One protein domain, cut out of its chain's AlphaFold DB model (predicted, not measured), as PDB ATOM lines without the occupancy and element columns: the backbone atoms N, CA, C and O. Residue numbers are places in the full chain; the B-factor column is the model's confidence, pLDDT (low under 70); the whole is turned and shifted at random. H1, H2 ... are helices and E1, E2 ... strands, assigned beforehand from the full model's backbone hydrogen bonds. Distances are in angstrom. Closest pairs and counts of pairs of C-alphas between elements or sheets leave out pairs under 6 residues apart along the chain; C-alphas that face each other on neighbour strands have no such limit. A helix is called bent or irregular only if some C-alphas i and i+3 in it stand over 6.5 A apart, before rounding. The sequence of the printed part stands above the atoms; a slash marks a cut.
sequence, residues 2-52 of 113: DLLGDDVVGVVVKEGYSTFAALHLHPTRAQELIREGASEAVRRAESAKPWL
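This is residues 2 to 52 of the 113 residues of the protein "M55 family metallopeptidase" of Chloroflexia bacterium (UniProt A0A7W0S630). One long helix, H1, makes the base of a flat, loose shape; the unnamed stretch of residues 7 to 13 runs side by side with it in the reverse sense, and a small two-stranded hairpin, E1 and E2, stands at the end where H1 begins. Residues 2 to 6 and residues 45 to 52 turn away at the opposite end of the long axis, on the same side of H1 as the hairpin. The printed part has 51 residues with two named strands and one named helix, in the order E1, E2, H1, and the sheet is the antiparallel pair E1 - E2. The class is mixed, helices and strands: 18 residues are in the helix and 9 in the strands. The whole is loose, with a radius of gyration of the C-alphas of 13.5 A, and its C-alphas span 36 by 24 by 12 A, only just flat.

The printed part begins at Asp 2, whose C-alpha is at (9.720, -23.437, 39.077). Residues 2 to 13 hold no named element; their C-alphas lie 2 to 14 A from the mean of all C-alphas, which is at (23.747, -23.389, 36.601). E1 is the strand of residues 14 to 18, Lys 14 to Ser 18, and measures 11.8 A from first to last C-alpha. It begins at C-alpha 14, at (24.987, -14.884, 30.862). Thr 19 and Phe 20 lie between E1 and the next strand. E2 is the strand of residues 21 to 24, Ala 21 to His 24, with 9.3 A from first to last C-alpha. Leu 25 and His 26 then lead to H1, the helix of residues 27 to 44, Pro 27 to Arg 44. H1 is 25.6 A from its first C-alpha, at (35.140, -17.004, 30.084), to its last, at (23.775, -32.802, 46.697). Residues 45 to 52 follow it and end at Leu 52, with its C-alpha at (9.523, -38.091, 36.526).

E1 and E2 are antiparallel neighbours, with an angle of 163 degrees between their N-to-C directions. They form a hairpin, joined by a tight link of 2 residues. Among the C-alphas that face each other are those of Lys 14 and His 24, 4.5 A apart, and those of Gly 16 and Ala 22, 4.2 A apart. The backbone N of Glu 15 and O of Leu 23 are within hydrogen-bond range at 2.9 A, and N of Leu 23 and O of Glu 15 at 2.8 A. Nearer the turn, N of Tyr 17 and O of Ala 21 are within hydrogen-bond range at 2.9 A. A tight link of 2 residues leads from E2 to H1. E1 and H1 are apart, with no C-alpha of the one within 8 A of the other. H1 is not bent, and every O i to N i+4 pair inside it is within hydrogen-bond range.

The two C-alphas farthest apart are those of Phe 20, between E1 and E2, and Glu 46, after H1; they are 37.7 A apart. The first and last printed C-alphas, those of Asp 2 and Leu 52, are 14.9 A apart. The printed part runs from residue 2 to residue 52 of a full chain of 113 residues and has no cut. Both links between named elements, E1 to E2 and E2 to H1, are tight, and no link is long. The mean pLDDT of the printed part is 94.9, with 97 for E1, 98 for E2 and 98 for H1; no printed residue is under 70.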
ATOM      1  N   ASP A   2      11.173 -23.244  39.206       82.56
ATOM      2  CA  ASP A   2       9.720 -23.437  39.077       82.56
ATOM      3  C   ASP A   2       9.287 -24.814  38.541       82.56
ATOM      4  O   ASP A   2       8.265 -25.335  38.967       82.56
ATOM      5  N   LEU A   3      10.076 -25.434  37.652       85.12
ATOM      6  CA  LEU A   3       9.765 -26.761  37.101       85.12
ATOM      7  C   LEU A   3      10.452 -27.926  37.838       85.12
ATOM      8  O   LEU A   3       9.832 -28.950  38.098       85.12
ATOM      9  N   LEU A   4      11.748 -27.788  38.131       88.06
ATOM     10  CA  LEU A   4      12.597 -28.877  38.642       88.06
ATOM     11  C   LEU A   4      12.879 -28.784  40.153       88.06
ATOM     12  O   LEU A   4      13.660 -29.567  40.681       88.06
ATOM     13  N   GLY A   5      12.273 -27.818  40.844       85.88
ATOM     14  CA  GLY A   5      12.473 -27.570  42.269       85.88
ATOM     15  C   GLY A   5      13.783 -26.855  42.611       85.88
ATOM     16  O   GLY A   5      14.503 -26.341  41.742       85.88
ATOM     17  N   ASP A   6      14.064 -26.810  43.913       87.88
ATOM     18  CA  ASP A   6      15.224 -26.131  44.506       87.88
ATOM     19  C   ASP A   6      16.471 -27.022  44.616       87.88
ATOM     20  O   ASP A   6      17.564 -26.521  44.884       87.88
ATOM     21  N   ASP A   7      16.330 -28.322  44.340       91.56
ATOM     22  CA  ASP A   7      17.438 -29.287  44.346       91.56
ATOM     23  C   ASP A   7      18.423 -29.044  43.185       91.56
ATOM     24  O   ASP A   7      19.585 -29.453  43.238       91.56
ATOM     25  N   VAL A   8      17.983 -28.346  42.128       92.75
ATOM     26  CA  VAL A   8      18.813 -28.037  40.959       92.75
ATOM     27  C   VAL A   8      19.746 -26.862  41.237       92.75
ATOM     28  O   VAL A   8      19.324 -25.715  41.411       92.75
ATOM     29  N   VAL A   9      21.048 -27.131  41.161       94.38
ATOM     30  CA  VAL A   9      22.087 -26.097  41.194       94.38
ATOM     31  C   VAL A   9      22.218 -25.460  39.807       94.38
ATOM     32  O   VAL A   9      22.753 -26.056  38.875       94.38
ATOM     33  N   GLY A  10      21.714 -24.233  39.663       94.50
ATOM     34  CA  GLY A  10      21.861 -23.427  38.449       94.50
ATOM     35  C   GLY A  10      23.025 -22.439  38.548       94.50
ATOM     36  O   GLY A  10      23.196 -21.790  39.578       94.50
ATOM     37  N   VAL A  11      23.785 -22.283  37.462       97.12
ATOM     38  CA  VAL A  11      24.870 -21.296  37.346       97.12
ATOM     39  C   VAL A  11      24.557 -20.331  36.205       97.12
ATOM     40  O   VAL A  11      24.579 -20.711  35.034       97.12
ATOM     41  N   VAL A  12      24.267 -19.071  36.534       96.56
ATOM     42  CA  VAL A  12      23.983 -18.031  35.534       96.56
ATOM     43  C   VAL A  12      25.302 -17.446  35.030       96.56
ATOM     44  O   VAL A  12      25.979 -16.713  35.742       96.56
ATOM     45  N   VAL A  13      25.673 -17.779  33.791       98.31
ATOM     46  CA  VAL A  13      26.912 -17.290  33.144       98.31
ATOM     47  C   VAL A  13      26.678 -16.191  32.107       98.31
ATOM     48  O   VAL A  13      27.632 -15.602  31.593       98.31
ATOM     49  N   LYS A  14      25.413 -15.946  31.767       97.38
ATOM     50  CA  LYS A  14      24.987 -14.884  30.862       97.38
ATOM     51  C   LYS A  14      23.557 -14.457  31.165       97.38
ATOM     52  O   LYS A  14      22.765 -15.272  31.637       97.38
ATOM     53  N   GLU A  15      23.232 -13.228  30.806       97.81
ATOM     54  CA  GLU A  15      21.872 -12.692  30.804       97.81
ATOM     55  C   GLU A  15      21.453 -12.417  29.357       97.81
ATOM     56  O   GLU A  15      22.160 -11.730  28.622       97.81
ATOM     57  N   GLY A  16      20.347 -13.012  28.906       96.81
ATOM     58  CA  GLY A  16      19.850 -12.799  27.545       96.81
ATOM     59  C   GLY A  16      19.197 -11.426  27.409       96.81
ATOM     60  O   GLY A  16      18.261 -11.134  28.143       96.81
ATOM     61  N   TYR A  17      19.651 -10.613  26.450       95.69
ATOM     62  CA  TYR A  17      19.040  -9.314  26.134       95.69
ATOM     63  C   TYR A  17      18.100  -9.383  24.930       95.69
ATOM     64  O   TYR A  17      17.085  -8.694  24.889       95.69
ATOM     65  N   SER A  18      18.433 -10.195  23.929       95.94
ATOM     66  CA  SER A  18      17.587 -10.445  22.760       95.94
ATOM     67  C   SER A  18      17.868 -11.834  22.193       95.94
ATOM     68  O   SER A  18      18.780 -12.527  22.645       95.94
ATOM     69  N   THR A  19      17.132 -12.232  21.153       94.56
ATOM     70  CA  THR A  19      17.374 -13.486  20.419       94.56
ATOM     71  C   THR A  19      18.833 -13.649  19.981       94.56
ATOM     72  O   THR A  19      19.337 -14.768  19.929       94.56
ATOM     73  N   PHE A  20      19.520 -12.539  19.690       96.12
ATOM     74  CA  PHE A  20      20.880 -12.537  19.147       96.12
ATOM     75  C   PHE A  20      21.898 -11.800  20.033       96.12
ATOM     76  O   PHE A  20      23.021 -11.572  19.592       96.12
ATOM     77  N   ALA A  21      21.537 -11.420  21.265       96.94
ATOM     78  CA  ALA A  21      22.422 -10.678  22.163       96.94
ATOM     79  C   ALA A  21      22.279 -11.118  23.625       96.94
ATOM     80  O   ALA A  21      21.181 -11.389  24.112       96.94
ATOM     81  N   ALA A  22      23.398 -11.134  24.347       97.94
ATOM     82  CA  ALA A  22      23.443 -11.439  25.770       97.94
ATOM     83  C   ALA A  22      24.619 -10.721  26.447       97.94
ATOM     84  O   ALA A  22      25.652 -10.485  25.818       97.94
ATOM     85  N   LEU A  23      24.477 -10.411  27.736       97.75
ATOM     86  CA  LEU A  23      25.595 -10.029  28.592       97.75
ATOM     87  C   LEU A  23      26.316 -11.290  29.041       97.75
ATOM     88  O   LEU A  23      25.720 -12.130  29.708       97.75
ATOM     89  N   HIS A  24      27.592 -11.421  28.701       98.06
ATOM     90  CA  HIS A  24      28.398 -12.570  29.097       98.06
ATOM     91  C   HIS A  24      29.333 -12.216  30.246       98.06
ATOM     92  O   HIS A  24      29.946 -11.148  30.257       98.06
ATOM     93  N   LEU A  25      29.516 -13.153  31.174       98.25
ATOM     94  CA  LEU A  25      30.688 -13.130  32.041       98.25
ATOM     95  C   LEU A  25      31.954 -13.420  31.224       98.25
ATOM     96  O   LEU A  25      31.911 -14.118  30.208       98.25
ATOM     97  N   HIS A  26      33.103 -12.939  31.707       98.25
ATOM     98  CA  HIS A  26      34.392 -13.333  31.142       98.25
ATOM     99  C   HIS A  26      34.548 -14.871  31.198       98.25
ATOM    100  O   HIS A  26      34.213 -15.459  32.233       98.25
ATOM    101  N   PRO A  27      35.081 -15.540  30.152       98.31
ATOM    102  CA  PRO A  27      35.140 -17.004  30.084       98.31
ATOM    103  C   PRO A  27      35.762 -17.673  31.312       98.31
ATOM    104  O   PRO A  27      35.199 -18.635  31.825       98.31
ATOM    105  N   THR A  28      36.869 -17.131  31.829       98.62
ATOM    106  CA  THR A  28      37.522 -17.640  33.048       98.62
ATOM    107  C   THR A  28      36.559 -17.651  34.234       98.62
ATOM    108  O   THR A  28      36.409 -18.670  34.901       98.62
ATOM    109  N   ARG A  29      35.819 -16.554  34.438       98.44
ATOM    110  CA  ARG A  29      34.873 -16.439  35.548       98.44
ATOM    111  C   ARG A  29      33.682 -17.381  35.384       98.44
ATOM    112  O   ARG A  29      33.240 -17.989  36.353       98.44
ATOM    113  N   ALA A  30      33.171 -17.531  34.162       98.50
ATOM    114  CA  ALA A  30      32.099 -18.482  33.875       98.50
ATOM    115  C   ALA A  30      32.527 -19.928  34.180       98.50
ATOM    116  O   ALA A  30      31.767 -20.678  34.787       98.50
ATOM    117  N   GLN A  31      33.749 -20.313  33.803       98.62
ATOM    118  CA  GLN A  31      34.286 -21.652  34.056       98.62
ATOM    119  C   GLN A  31      34.494 -21.936  35.548       98.62
ATOM    120  O   GLN A  31      34.199 -23.045  35.993       98.62
ATOM    121  N   GLU A  32      34.971 -20.955  36.319       98.62
ATOM    122  CA  GLU A  32      35.073 -21.052  37.782       98.62
ATOM    123  C   GLU A  32      33.707 -21.332  38.412       98.62
ATOM    124  O   GLU A  32      33.540 -22.336  39.102       98.62
ATOM    125  N   LEU A  33      32.706 -20.510  38.087       98.62
ATOM    126  CA  LEU A  33      31.347 -20.663  38.607       98.62
ATOM    127  C   LEU A  33      30.716 -22.000  38.198       98.62
ATOM    128  O   LEU A  33      30.049 -22.642  39.008       98.62
ATOM    129  N   ILE A  34      30.934 -22.452  36.956       98.50
ATOM    130  CA  ILE A  34      30.466 -23.767  36.489       98.50
ATOM    131  C   ILE A  34      31.122 -24.884  37.301       98.50
ATOM    132  O   ILE A  34      30.438 -25.822  37.701       98.50
ATOM    133  N   ARG A  35      32.430 -24.796  37.567       98.69
ATOM    134  CA  ARG A  35      33.155 -25.801  38.353       98.69
ATOM    135  C   ARG A  35      32.648 -25.858  39.791       98.69
ATOM    136  O   ARG A  35      32.405 -26.949  40.302       98.69
ATOM    137  N   GLU A  36      32.467 -24.702  40.423       98.56
ATOM    138  CA  GLU A  36      31.913 -24.585  41.775       98.56
ATOM    139  C   GLU A  36      30.490 -25.157  41.842       98.56
ATOM    140  O   GLU A  36      30.212 -26.026  42.671       98.56
ATOM    141  N   GLY A  37      29.612 -24.744  40.923       98.00
ATOM    142  CA  GLY A  37      28.230 -25.215  40.855       98.00
ATOM    143  C   GLY A  37      28.115 -26.709  40.553       98.00
ATOM    144  O   GLY A  37      27.328 -27.400  41.191       98.00
ATOM    145  N   ALA A  38      28.936 -27.241  39.644       98.00
ATOM    146  CA  ALA A  38      28.980 -28.674  39.361       98.00
ATOM    147  C   ALA A  38      29.457 -29.480  40.579       98.00
ATOM    148  O   ALA A  38      28.882 -30.520  40.895       98.00
ATOM    149  N   SER A  39      30.474 -28.989  41.293       98.31
ATOM    150  CA  SER A  39      30.956 -29.618  42.525       98.31
ATOM    151  C   SER A  39      29.865 -29.666  43.598       98.31
ATOM    152  O   SER A  39      29.695 -30.688  44.261       98.31
ATOM    153  N   GLU A  40      29.088 -28.589  43.735       96.81
ATOM    154  CA  GLU A  40      27.950 -28.548  44.653       96.81
ATOM    155  C   GLU A  40      26.806 -29.471  44.224       96.81
ATOM    156  O   GLU A  40      26.260 -30.190  45.058       96.81
ATOM    157  N   ALA A  41      26.478 -29.508  42.930       96.19
ATOM    158  CA  ALA A  41      25.445 -30.389  42.395       96.19
ATOM    159  C   ALA A  41      25.753 -31.864  42.686       96.19
ATOM    160  O   ALA A  41      24.879 -32.596  43.140       96.19
ATOM    161  N   VAL A  42      27.007 -32.287  42.483       96.75
ATOM    162  CA  VAL A  42      27.438 -33.666  42.760       96.75
ATOM    163  C   VAL A  42      27.346 -33.990  44.250       96.75
ATOM    164  O   VAL A  42      26.849 -35.057  44.598       96.75
ATOM    165  N   ARG A  43      27.749 -33.074  45.142       96.19
ATOM    166  CA  ARG A  43      27.606 -33.274  46.597       96.19
ATOM    167  C   ARG A  43      26.152 -33.447  47.038       96.19
ATOM    168  O   ARG A  43      25.895 -34.186  47.977       96.19
ATOM    169  N   ARG A  44      25.215 -32.757  46.381       94.19
ATOM    170  CA  ARG A  44      23.775 -32.802  46.697       94.19
ATOM    171  C   ARG A  44      23.013 -33.905  45.961       94.19
ATOM    172  O   ARG A  44      21.822 -34.071  46.204       94.19
ATOM    173  N   ALA A  45      23.667 -34.643  45.062       92.94
ATOM    174  CA  ALA A  45      22.991 -35.563  44.151       92.94
ATOM    175  C   ALA A  45      22.186 -36.650  44.880       92.94
ATOM    176  O   ALA A  45      21.116 -37.022  44.414       92.94
ATOM    177  N   GLU A  46      22.659 -37.115  46.040       93.50
ATOM    178  CA  GLU A  46      21.973 -38.146  46.830       93.50
ATOM    179  C   GLU A  46      20.632 -37.683  47.412       93.50
ATOM    180  O   GLU A  46      19.727 -38.498  47.582       93.50
ATOM    181  N   SER A  47      20.477 -36.389  47.713       91.19
ATOM    182  CA  SER A  47      19.227 -35.843  48.252       91.19
ATOM    183  C   SER A  47      18.309 -35.252  47.182       91.19
ATOM    184  O   SER A  47      17.157 -34.946  47.481       91.19
ATOM    185  N   ALA A  48      18.809 -35.066  45.957       92.62
ATOM    186  CA  ALA A  48      18.047 -34.492  44.858       92.62
ATOM    187  C   ALA A  48      16.979 -35.471  44.355       92.62
ATOM    188  O   ALA A  48      17.260 -36.635  44.063       92.62
ATOM    189  N   LYS A  49      15.741 -34.992  44.208       90.44
ATOM    190  CA  LYS A  49      14.650 -35.814  43.670       90.44
ATOM    191  C   LYS A  49      14.591 -35.711  42.144       90.44
ATOM    192  O   LYS A  49      14.479 -34.603  41.619       90.44
ATOM    193  N   PRO A  50      14.627 -36.836  41.405       88.44
ATOM    194  CA  PRO A  50      14.481 -36.798  39.959       88.44
ATOM    195  C   PRO A  50      13.062 -36.367  39.581       88.44
ATOM    196  O   PRO A  50      12.078 -36.812  40.175       88.44
ATOM    197  N   TRP A  51      12.960 -35.532  38.551       88.06
ATOM    198  CA  TRP A  51      11.679 -35.252  37.921       88.06
ATOM    199  C   TRP A  51      11.278 -36.442  37.047       88.06
ATOM    200  O   TRP A  51      12.051 -36.879  36.191       88.06
ATOM    201  N   LEU A  52      10.078 -36.971  37.276       86.56
ATOM    202  CA  LEU A  52       9.523 -38.091  36.526       86.56
ATOM    203  C   LEU A  52       8.389 -37.592  35.636       86.56
ATOM    204  O   LEU A  52       7.563 -36.789  36.074       86.56
TER     205      LEU A  52